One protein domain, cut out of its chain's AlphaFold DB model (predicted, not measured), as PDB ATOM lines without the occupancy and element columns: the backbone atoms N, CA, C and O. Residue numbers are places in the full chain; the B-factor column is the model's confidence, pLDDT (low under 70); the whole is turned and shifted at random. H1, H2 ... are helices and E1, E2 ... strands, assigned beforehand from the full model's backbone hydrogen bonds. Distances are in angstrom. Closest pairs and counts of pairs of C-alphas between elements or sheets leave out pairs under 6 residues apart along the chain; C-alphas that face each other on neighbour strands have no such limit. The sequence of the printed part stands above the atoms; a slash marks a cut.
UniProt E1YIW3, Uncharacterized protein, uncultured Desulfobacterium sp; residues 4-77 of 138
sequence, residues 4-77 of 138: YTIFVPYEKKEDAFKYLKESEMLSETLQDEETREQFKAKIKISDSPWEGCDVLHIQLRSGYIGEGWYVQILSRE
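Overview. This is residues 4 to 77 of the 138 residues of an uncharacterized protein of uncultured Desulfobacterium sp (UniProt E1YIW3). This is a small closed barrel of five strands, with E1, E2, E3, E6 and E4 following one another round the ring and E4 meeting E1 again. One short helix, H1, packs on the outside of the barrel near the ends of E1 and E4, and the three-residue strand E5 folds back beside E4 as an addition to the ring. The printed part has 74 residues with one named helix and six named strands, in the order E1 H1 E2 E3 E4 E5 E6; the sheet is mixed and the class is mostly strand. The whole is compact and rounded, with a radius of gyration of the C-alphas of 11.3 A and spans of 28 by 25 by 20 A.

Along the chain. E1, residues 4 to 8, begins at C-alpha 4 (-17.185, 51.783, -12.062) and is 13.0 A long. H1, residues 13 to 19, has its first C-alpha at (-17.716, 35.306, -19.250) and measures 9.9 A. E2, residues 25 to 32, is 19.0 A long and bends by 65 degrees at residue 28. E3, residues 38 to 46, is 20.7 A long and bends by 79 degrees at residue 42. E4, residues 54 to 60, measures 19.1 A, and E5, residues 63 to 65, 6.9 A. E6, residues 70 to 76, is 16.5 A long and ends at C-alpha 76 (-6.826, 58.944, -16.223).

Arrangement. E1 and E2 are antiparallel, with N 5 and O 31 at 2.8 A. E2 and E3 form a hairpin, with N 28 and O 41 at 3.0 A. E3 and E6 are antiparallel, with N 44 and O 72 at 2.9 A. E6 and E4 are antiparallel, with N 54 and O 71 at 2.9 A. E4 and E1 are parallel at 28 degrees and close the ring, with N 6 and O 57 at 2.9 A. The pairing of E4 is staggered: residues 54 to 55 pair with E6, 56 to 60 with E1 and 58 to 60 with E5. E4 and E5 form a hairpin, with N 65 and O 58 at 2.8 A. H1 is on the barrel, outside it, at a height over the sheet of 8.8 A. It is only just over E4, on which 3 of its C-alphas fall, and runs across the strands at 65 degrees to E4 on the local plane. The closest C-alphas of H1 and E1 are those of Ala 16 and Val 8, 6.5 A apart. Every O i to N i+4 pair of H1 is within hydrogen-bond range. E5 is apart from E1, E2, E3 and E6.

Size, cuts and confidence. The two C-alphas farthest apart, those of Glu 51 and Ser 62, are 31.2 A apart. The printed part has no cut and no long link; the link from E3 to E4, 7 residues, is short, and the others are tight. The mean pLDDT of the printed part is 84.2, with residues 23, 66 and 67 under 70.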
ATOM      1  N   TYR A   4     -17.464  51.576 -10.654       91.06
ATOM      2  CA  TYR A   4     -17.185  51.783 -12.062       91.06
ATOM      3  C   TYR A   4     -17.699  50.607 -12.873       91.06
ATOM      4  O   TYR A   4     -17.645  49.465 -12.426       91.06
ATOM      5  N   THR A   5     -18.137  50.881 -14.093       90.69
ATOM      6  CA  THR A   5     -18.573  49.866 -15.046       90.69
ATOM      7  C   THR A   5     -17.638  49.867 -16.249       90.69
ATOM      8  O   THR A   5     -17.398  50.910 -16.854       90.69
ATOM      9  N   ILE A   6     -17.109  48.698 -16.605       90.31
ATOM     10  CA  ILE A   6     -16.357  48.479 -17.845       90.31
ATOM     11  C   ILE A   6     -17.227  47.705 -18.828       90.31
ATOM     12  O   ILE A   6     -17.822  46.684 -18.475       90.31
ATOM     13  N   PHE A   7     -17.306  48.180 -20.070       88.81
ATOM     14  CA  PHE A   7     -18.004  47.463 -21.130       88.81
ATOM     15  C   PHE A   7     -17.037  46.572 -21.898       88.81
ATOM     16  O   PHE A   7     -16.049  47.044 -22.452       88.81
ATOM     17  N   VAL A   8     -17.366  45.287 -21.989       86.75
ATOM     18  CA  VAL A   8     -16.567  44.308 -22.714       86.75
ATOM     19  C   VAL A   8     -17.426  43.670 -23.812       86.75
ATOM     20  O   VAL A   8     -18.466  43.073 -23.516       86.75
ATOM     21  N   PRO A   9     -17.012  43.740 -25.093       82.94
ATOM     22  CA  PRO A   9     -17.821  43.310 -26.234       82.94
ATOM     23  C   PRO A   9     -17.840  41.781 -26.433       82.94
ATOM     24  O   PRO A   9     -17.891  41.303 -27.565       82.94
ATOM     25  N   TYR A  10     -17.813  40.996 -25.354       84.38
ATOM     26  CA  TYR A  10     -17.921  39.536 -25.402       84.38
ATOM     27  C   TYR A  10     -19.275  39.070 -24.866       84.38
ATOM     28  O   TYR A  10     -19.898  39.704 -24.016       84.38
ATOM     29  N   GLU A  11     -19.749  37.940 -25.387       79.94
ATOM     30  CA  GLU A  11     -21.004  37.319 -24.944       79.94
ATOM     31  C   GLU A  11     -20.783  36.310 -23.810       79.94
ATOM     32  O   GLU A  11     -21.688  36.075 -23.007       79.94
ATOM     33  N   LYS A  12     -19.583  35.722 -23.730       79.50
ATOM     34  CA  LYS A  12     -19.210  34.717 -22.732       79.50
ATOM     35  C   LYS A  12     -18.304  35.313 -21.660       79.50
ATOM     36  O   LYS A  12     -17.370  36.051 -21.965       79.50
ATOM     37  N   LYS A  13     -18.535  34.905 -20.408       78.06
ATOM     38  CA  LYS A  13     -17.716  35.306 -19.250       78.06
ATOM     39  C   LYS A  13     -16.251  34.886 -19.393       78.06
ATOM     40  O   LYS A  13     -15.362  35.662 -19.082       78.06
ATOM     41  N   GLU A  14     -16.006  33.680 -19.904       79.44
ATOM     42  CA  GLU A  14     -14.655  33.131 -20.091       79.44
ATOM     43  C   GLU A  14     -13.786  34.002 -21.005       79.44
ATOM     44  O   GLU A  14     -12.610  34.215 -20.725       79.44
ATOM     45  N   ASP A  15     -14.367  34.524 -22.086       80.94
ATOM     46  CA  ASP A  15     -13.649  35.368 -23.041       80.94
ATOM     47  C   ASP A  15     -13.392  36.762 -22.458       80.94
ATOM     48  O   ASP A  15     -12.312  37.319 -22.641       80.94
ATOM     49  N   ALA A  16     -14.332  37.278 -21.661       79.31
ATOM     50  CA  ALA A  16     -14.136  38.511 -20.912       79.31
ATOM     51  C   ALA A  16     -13.038  38.394 -19.848       79.31
ATOM     52  O   ALA A  16     -12.246  39.316 -19.717       79.31
ATOM     53  N   PHE A  17     -12.916  37.266 -19.146       78.06
ATOM     54  CA  PHE A  17     -11.823  37.050 -18.188       78.06
ATOM     55  C   PHE A  17     -10.467  36.812 -18.857       78.06
ATOM     56  O   PHE A  17      -9.437  37.200 -18.319       78.06
ATOM     57  N   LYS A  18     -10.434  36.208 -20.051       77.94
ATOM     58  CA  LYS A  18      -9.194  36.125 -20.843       77.94
ATOM     59  C   LYS A  18      -8.699  37.497 -21.287       77.94
ATOM     60  O   LYS A  18      -7.496  37.670 -21.461       77.94
ATOM     61  N   TYR A  19      -9.626  38.422 -21.517       77.50
ATOM     62  CA  TYR A  19      -9.330  39.803 -21.872       77.50
ATOM     63  C   TYR A  19      -8.929  40.624 -20.640       77.50
ATOM     64  O   TYR A  19      -7.889  41.273 -20.630       77.50
ATOM     65  N   LEU A  20      -9.716  40.523 -19.570       75.88
ATOM     66  CA  LEU A  20      -9.472  41.145 -18.273       75.88
ATOM     67  C   LEU A  20      -8.575  40.243 -17.426       75.88
ATOM     68  O   LEU A  20      -9.013  39.637 -16.446       75.88
ATOM     69  N   LYS A  21      -7.312  40.122 -17.831       74.38
ATOM     70  CA  LYS A  21      -6.341  39.377 -17.036       74.38
ATOM     71  C   LYS A  21      -6.067  40.085 -15.722       74.38
ATOM     72  O   LYS A  21      -5.847  41.295 -15.668       74.38
ATOM     73  N   GLU A  22      -6.032  39.288 -14.667       72.12
ATOM     74  CA  GLU A  22      -5.764  39.772 -13.328       72.12
ATOM     75  C   GLU A  22      -4.380  40.434 -13.238       72.12
ATOM     76  O   GLU A  22      -3.389  39.907 -13.745       72.12
ATOM     77  N   SER A  23      -4.302  41.588 -12.573       68.94
ATOM     78  CA  SER A  23      -3.071  42.356 -12.347       68.94
ATOM     79  C   SER A  23      -2.345  42.899 -13.586       68.94
ATOM     80  O   SER A  23      -1.304  43.543 -13.418       68.94
ATOM     81  N   GLU A  24      -2.874  42.727 -14.800       77.88
ATOM     82  CA  GLU A  24      -2.355  43.419 -15.982       77.88
ATOM     83  C   GLU A  24      -2.820  44.886 -16.001       77.88
ATOM     84  O   GLU A  24      -3.912  45.232 -15.545       77.88
ATOM     85  N   MET A  25      -1.950  45.772 -16.496       81.00
ATOM     86  CA  MET A  25      -2.308  47.169 -16.737       81.00
ATOM     87  C   MET A  25      -3.033  47.257 -18.075       81.00
ATOM     88  O   MET A  25      -2.437  46.995 -19.120       81.00
ATOM     89  N   LEU A  26      -4.302  47.645 -18.036       85.19
ATOM     90  CA  LEU A  26      -5.166  47.760 -19.207       85.19
ATOM     91  C   LEU A  26      -5.535  49.234 -19.409       85.19
ATOM     92  O   LEU A  26      -5.692  49.965 -18.434       85.19
ATOM     93  N   SER A  27      -5.637  49.692 -20.658       85.12
ATOM     94  CA  SER A  27      -6.175  51.023 -20.979       85.12
ATOM     95  C   SER A  27      -7.588  50.824 -21.495       85.12
ATOM     96  O   SER A  27      -7.778  50.318 -22.598       85.12
ATOM     97  N   GLU A  28      -8.566  51.152 -20.659       87.06
ATOM     98  CA  GLU A  28      -9.972  50.845 -20.899       87.06
ATOM     99  C   GLU A  28     -10.856  52.041 -20.573       87.06
ATOM    100  O   GLU A  28     -10.502  52.914 -19.773       87.06
ATOM    101  N   THR A  29     -12.028  52.070 -21.199       89.31
ATOM    102  CA  THR A  29     -13.049  53.071 -20.904       89.31
ATOM    103  C   THR A  29     -13.883  52.601 -19.721       89.31
ATOM    104  O   THR A  29     -14.618  51.614 -19.812       89.31
ATOM    105  N   LEU A  30     -13.781  53.326 -18.614       90.62
ATOM    106  CA  LEU A  30     -14.626  53.144 -17.443       90.62
ATOM    107  C   LEU A  30     -15.797  54.119 -17.478       90.62
ATOM    108  O   LEU A  30     -15.670  55.251 -17.942       90.62
ATOM    109  N   GLN A  31     -16.925  53.688 -16.928       91.19
ATOM    110  CA  GLN A  31     -18.077  54.529 -16.651       91.19
ATOM    111  C   GLN A  31     -18.259  54.660 -15.140       91.19
ATOM    112  O   GLN A  31     -18.373  53.651 -14.450       91.19
ATOM    113  N   ASP A  32     -18.306  55.882 -14.625       90.00
ATOM    114  CA  ASP A  32     -18.676  56.132 -13.228       90.00
ATOM    115  C   ASP A  32     -20.193  55.913 -13.069       90.00
ATOM    116  O   ASP A  32     -20.990  56.509 -13.796       90.00
ATOM    117  N   GLU A  33     -20.618  55.031 -12.163       87.38
ATOM    118  CA  GLU A  33     -22.046  54.763 -11.926       87.38
ATOM    119  C   GLU A  33     -22.777  55.965 -11.305       87.38
ATOM    120  O   GLU A  33     -23.979  56.136 -11.519       87.38
ATOM    121  N   GLU A  34     -22.070  56.823 -10.565       84.44
ATOM    122  CA  GLU A  34     -22.656  57.982  -9.889       84.44
ATOM    123  C   GLU A  34     -22.910  59.128 -10.875       84.44
ATOM    124  O   GLU A  34     -24.013  59.677 -10.930       84.44
ATOM    125  N   THR A  35     -21.911  59.475 -11.691       87.50
ATOM    126  CA  THR A  35     -22.008  60.598 -12.641       87.50
ATOM    127  C   THR A  35     -22.479  60.180 -14.030       87.50
ATOM    128  O   THR A  35     -22.911  61.027 -14.812       87.50
ATOM    129  N   ARG A  36     -22.425  58.879 -14.347       86.31
ATOM    130  CA  ARG A  36     -22.603  58.314 -15.697       86.31
ATOM    131  C   ARG A  36     -21.601  58.835 -16.727       86.31
ATOM    132  O   ARG A  36     -21.820  58.671 -17.927       86.31
ATOM    133  N   GLU A  37     -20.513  59.449 -16.280       87.06
ATOM    134  CA  GLU A  37     -19.447  59.903 -17.162       87.06
ATOM    135  C   GLU A  37     -18.570  58.727 -17.579       87.06
ATOM    136  O   GLU A  37     -18.206  57.882 -16.759       87.06
ATOM    137  N   GLN A  38     -18.216  58.696 -18.861       89.75
ATOM    138  CA  GLN A  38     -17.259  57.745 -19.410       89.75
ATOM    139  C   GLN A  38     -15.906  58.428 -19.557       89.75
ATOM    140  O   GLN A  38     -15.827  59.570 -20.006       89.75
ATOM    141  N   PHE A  39     -14.842  57.738 -19.176       88.81
ATOM    142  CA  PHE A  39     -13.482  58.232 -19.331       88.81
ATOM    143  C   PHE A  39     -12.523  57.079 -19.572       88.81
ATOM    144  O   PHE A  39     -12.709  55.969 -19.068       88.81
ATOM    145  N   LYS A  40     -11.473  57.355 -20.338       88.94
ATOM    146  CA  LYS A  40     -10.417  56.391 -20.589       88.94
ATOM    147  C   LYS A  40      -9.383  56.457 -19.475       88.94
ATOM    148  O   LYS A  40      -8.982  57.532 -19.022       88.94
ATOM    149  N   ALA A  41      -8.976  55.302 -18.975       88.81
ATOM    150  CA  ALA A  41      -8.004  55.230 -17.904       88.81
ATOM    151  C   ALA A  41      -7.124  53.997 -18.027       88.81
ATOM    152  O   ALA A  41      -7.556  52.924 -18.450       88.81
ATOM    153  N   LYS A  42      -5.884  54.148 -17.567       89.06
ATOM    154  CA  LYS A  42      -5.015  53.024 -17.250       89.06
ATOM    155  C   LYS A  42      -5.446  52.458 -15.914       89.06
ATOM    156  O   LYS A  42      -5.320  53.110 -14.874       89.06
ATOM    157  N   ILE A  43      -5.962  51.246 -15.970       90.06
ATOM    158  CA  ILE A  43      -6.569  50.559 -14.850       90.06
ATOM    159  C   ILE A  43      -5.807  49.282 -14.540       90.06
ATOM    160  O   ILE A  43      -5.231  48.634 -15.416       90.06
ATOM    161  N   LYS A  44      -5.822  48.922 -13.264       88.88
ATOM    162  CA  LYS A  44      -5.409  47.613 -12.784       88.88
ATOM    163  C   LYS A  44      -6.612  46.943 -12.147       88.88
ATOM    164  O   LYS A  44      -7.276  47.554 -11.313       88.88
ATOM    165  N   ILE A  45      -6.880  45.707 -12.546       89.06
ATOM    166  CA  ILE A  45      -8.045  44.942 -12.106       89.06
ATOM    167  C   ILE A  45      -7.567  43.734 -11.290       89.06
ATOM    168  O   ILE A  45      -6.560  43.118 -11.647       89.06
ATOM    169  N   SER A  46      -8.267  43.376 -10.216       86.50
ATOM    170  CA  SER A  46      -8.100  42.069  -9.566       86.50
ATOM    171  C   SER A  46      -9.391  41.596  -8.893       86.50
ATOM    172  O   SER A  46     -10.356  42.354  -8.757       86.50
ATOM    173  N   ASP A  47      -9.423  40.304  -8.580       85.06
ATOM    174  CA  ASP A  47     -10.549  39.592  -7.976       85.06
ATOM    175  C   ASP A  47     -10.641  39.767  -6.444       85.06
ATOM    176  O   ASP A  47     -11.590  39.331  -5.789       85.06
ATOM    177  N   SER A  48      -9.637  40.417  -5.859       84.06
ATOM    178  CA  SER A  48      -9.466  40.565  -4.422       84.06
ATOM    179  C   SER A  48      -9.433  42.048  -4.052       84.06
ATOM    180  O   SER A  48      -8.842  42.837  -4.783       84.06
ATOM    181  N   PRO A  49     -10.039  42.475  -2.933       84.19
ATOM    182  CA  PRO A  49      -9.980  43.873  -2.514       84.19
ATOM    183  C   PRO A  49      -8.576  44.245  -2.009       84.19
ATOM    184  O   PRO A  49      -7.978  43.505  -1.227       84.19
ATOM    185  N   TRP A  50      -8.073  45.426  -2.381       84.38
ATOM    186  CA  TRP A  50      -6.853  46.024  -1.812       84.38
ATOM    187  C   TRP A  50      -7.034  47.506  -1.455       84.38
ATOM    188  O   TRP A  50      -8.057  48.125  -1.749       84.38
ATOM    189  N   GLU A  51      -6.057  48.103  -0.771       80.19
ATOM    190  CA  GLU A  51      -6.160  49.503  -0.345       80.19
ATOM    191  C   GLU A  51      -6.259  50.463  -1.540       80.19
ATOM    192  O   GLU A  51      -5.408  50.474  -2.429       80.19
ATOM    193  N   GLY A  52      -7.307  51.294  -1.542       80.62
ATOM    194  CA  GLY A  52      -7.545  52.280  -2.598       80.62
ATOM    195  C   GLY A  52      -8.153  51.712  -3.882       80.62
ATOM    196  O   GLY A  52      -8.081  52.372  -4.916       80.62
ATOM    197  N   CYS A  53      -8.728  50.506  -3.833       87.25
ATOM    198  CA  CYS A  53      -9.521  49.972  -4.934       87.25
ATOM    199  C   CYS A  53     -10.995  50.401  -4.851       87.25
ATOM    200  O   CYS A  53     -11.559  50.598  -3.770       87.25
ATOM    201  N   ASP A  54     -11.612  50.520  -6.019       90.19
ATOM    202  CA  ASP A  54     -13.032  50.787  -6.209       90.19
ATOM    203  C   ASP A  54     -13.725  49.550  -6.795       90.19
ATOM    204  O   ASP A  54     -13.074  48.646  -7.325       90.19
ATOM    205  N   VAL A  55     -15.051  49.474  -6.675       90.19
ATOM    206  CA  VAL A  55     -15.824  48.325  -7.167       90.19
ATOM    207  C   VAL A  55     -15.906  48.387  -8.688       90.19
ATOM    208  O   VAL A  55     -16.221  49.438  -9.246       90.19
ATOM    209  N   LEU A  56     -15.658  47.261  -9.358       89.88
ATOM    210  CA  LEU A  56     -15.777  47.139 -10.806       89.88
ATOM    211  C   LEU A  56     -16.936  46.217 -11.185       89.88
ATOM    212  O   LEU A  56     -16.985  45.049 -10.805       89.88
ATOM    213  N   HIS A  57     -17.840  46.727 -12.008       90.25
ATOM    214  CA  HIS A  57     -18.854  45.950 -12.700       90.25
ATOM    215  C   HIS A  57     -18.417  45.701 -14.137       90.25
ATOM    216  O   HIS A  57     -18.083  46.627 -14.874       90.25
ATOM    217  N   ILE A  58     -18.446  44.442 -14.561       88.56
ATOM    218  CA  ILE A  58     -18.117  44.082 -15.939       88.56
ATOM    219  C   ILE A  58     -19.429  43.888 -16.692       88.56
ATOM    220  O   ILE A  58     -20.177  42.936 -16.451       88.56
ATOM    221  N   GLN A  59     -19.716  44.800 -17.611       88.38
ATOM    222  CA  GLN A  59     -20.864  44.724 -18.495       88.38
ATOM    223  C   GLN A  59     -20.485  43.968 -19.769       88.38
ATOM    224  O   GLN A  59     -19.651  44.413 -20.554       88.38
ATOM    225  N   LEU A  60     -21.129  42.829 -19.991       87.75
ATOM    226  CA  LEU A  60     -21.074  42.066 -21.232       87.75
ATOM    227  C   LEU A  60     -22.200  42.485 -22.171       87.75
ATOM    228  O   LEU A  60     -23.205  43.078 -21.772       87.75
ATOM    229  N   ARG A  61     -22.107  42.041 -23.424       83.19
ATOM    230  CA  ARG A  61     -23.218  42.162 -24.376       83.19
ATOM    231  C   ARG A  61     -24.462  41.374 -23.943       83.19
ATOM    232  O   ARG A  61     -25.579  41.772 -24.252       83.19
ATOM    233  N   SER A  62     -24.259  40.253 -23.251       83.00
ATOM    234  CA  SER A  62     -25.305  39.320 -22.818       83.00
ATOM    235  C   SER A  62     -25.858  39.606 -21.415       83.00
ATOM    236  O   SER A  62     -26.841  38.982 -21.016       83.00
ATOM    237  N   GLY A  63     -25.257  40.530 -20.658       84.12
ATOM    238  CA  GLY A  63     -25.656  40.840 -19.285       84.12
ATOM    239  C   GLY A  63     -24.507  41.399 -18.449       84.12
ATOM    240  O   GLY A  63     -23.515  41.871 -18.987       84.12
ATOM    241  N   TYR A  64     -24.620  41.325 -17.125       81.94
ATOM    242  CA  TYR A  64     -23.573  41.776 -16.205       81.94
ATOM    243  C   TYR A  64     -22.864  40.584 -15.560       81.94
ATOM    244  O   TYR A  64     -23.495  39.596 -15.171       81.94
ATOM    245  N   ILE A  65     -21.543  40.677 -15.427       80.06
ATOM    246  CA  ILE A  65     -20.786  39.844 -14.497       80.06
ATOM    247  C   ILE A  65     -20.735  40.622 -13.183       80.06
ATOM    248  O   ILE A  65     -20.027  41.619 -13.068       80.06
ATOM    249  N   GLY A  66     -21.566  40.194 -12.236       65.44
ATOM    250  CA  GLY A  66     -21.651  40.795 -10.913       65.44
ATOM    251  C   GLY A  66     -20.691  40.160  -9.909       65.44
ATOM    252  O   GLY A  66     -20.522  38.940  -9.915       65.44
ATOM    253  N   GLU A  67     -20.182  41.043  -9.047       67.56
ATOM    254  CA  GLU A  67     -19.488  40.847  -7.766       67.56
ATOM    255  C   GLU A  67     -18.085  40.217  -7.803       67.56
ATOM    256  O   GLU A  67     -17.810  39.255  -8.514       67.56
ATOM    257  N   GLY A  68     -17.186  40.797  -6.999       76.88
ATOM    258  CA  GLY A  68     -15.832  40.288  -6.767       76.88
ATOM    259  C   GLY A  68     -14.726  40.919  -7.609       76.88
ATOM    260  O   GLY A  68     -13.605  40.451  -7.530       76.88
ATOM    261  N   TRP A  69     -14.999  41.964  -8.392       87.50
ATOM    262  CA  TRP A  69     -13.959  42.652  -9.158       87.50
ATOM    263  C   TRP A  69     -13.686  44.040  -8.601       87.50
ATOM    264  O   TRP A  69     -14.604  44.795  -8.272       87.50
ATOM    265  N   TYR A  70     -12.404  44.371  -8.531       90.06
ATOM    266  CA  TYR A  70     -11.907  45.626  -7.999       90.06
ATOM    267  C   TYR A  70     -10.994  46.283  -9.017       90.06
ATOM    268  O   TYR A  70     -10.216  45.614  -9.702       90.06
ATOM    269  N   VAL A  71     -11.094  47.603  -9.120       88.94
ATOM    270  CA  VAL A  71     -10.305  48.403 -10.048       88.94
ATOM    271  C   VAL A  71      -9.528  49.478  -9.306       88.94
ATOM    272  O   VAL A  71     -10.035  50.133  -8.400       88.94
ATOM    273  N   GLN A  72      -8.284  49.678  -9.721       89.94
ATOM    274  CA  GLN A  72      -7.477  50.827  -9.351       89.94
ATOM    275  C   GLN A  72      -7.167  51.636 -10.602       89.94
ATOM    276  O   GLN A  72      -6.547  51.141 -11.545       89.94
ATOM    277  N   ILE A  73      -7.587  52.896 -10.592       88.56
ATOM    278  CA  ILE A  73      -7.280  53.859 -11.644       88.56
ATOM    279  C   ILE A  73      -5.883  54.416 -11.358       88.56
ATOM    280  O   ILE A  73      -5.684  55.141 -10.386       88.56
ATOM    281  N   LEU A  74      -4.901  54.047 -12.182       86.19
ATOM    282  CA  LEU A  74      -3.511  54.495 -12.034       86.19
ATOM    283  C   LEU A  74      -3.294  55.867 -12.670       86.19
ATOM    284  O   LEU A  74      -2.576  56.707 -12.138       86.19
ATOM    285  N   SER A  75      -3.904  56.084 -13.830       83.19
ATOM    286  CA  SER A  75      -3.842  57.341 -14.561       83.19
ATOM    287  C   SER A  75      -5.100  57.442 -15.401       83.19
ATOM    288  O   SER A  75      -5.405  56.542 -16.183       83.19
ATOM    289  N   ARG A  76      -5.839  58.537 -15.228       82.88
ATOM    290  CA  ARG A  76      -6.826  58.944 -16.223       82.88
ATOM    291  C   ARG A  76      -6.027  59.354 -17.454       82.88
ATOM    292  O   ARG A  76      -5.106  60.163 -17.326       82.88
ATOM    293  N   GLU A  77      -6.319  58.746 -18.597       73.06
ATOM    294  CA  GLU A  77      -5.908  59.345 -19.858       73.06
ATOM    295  C   GLU A  77      -6.810  60.577 -19.969       73.06
ATOM    296  O   GLU A  77      -7.984  60.485 -20.317       73.06
TER     297      GLU A  77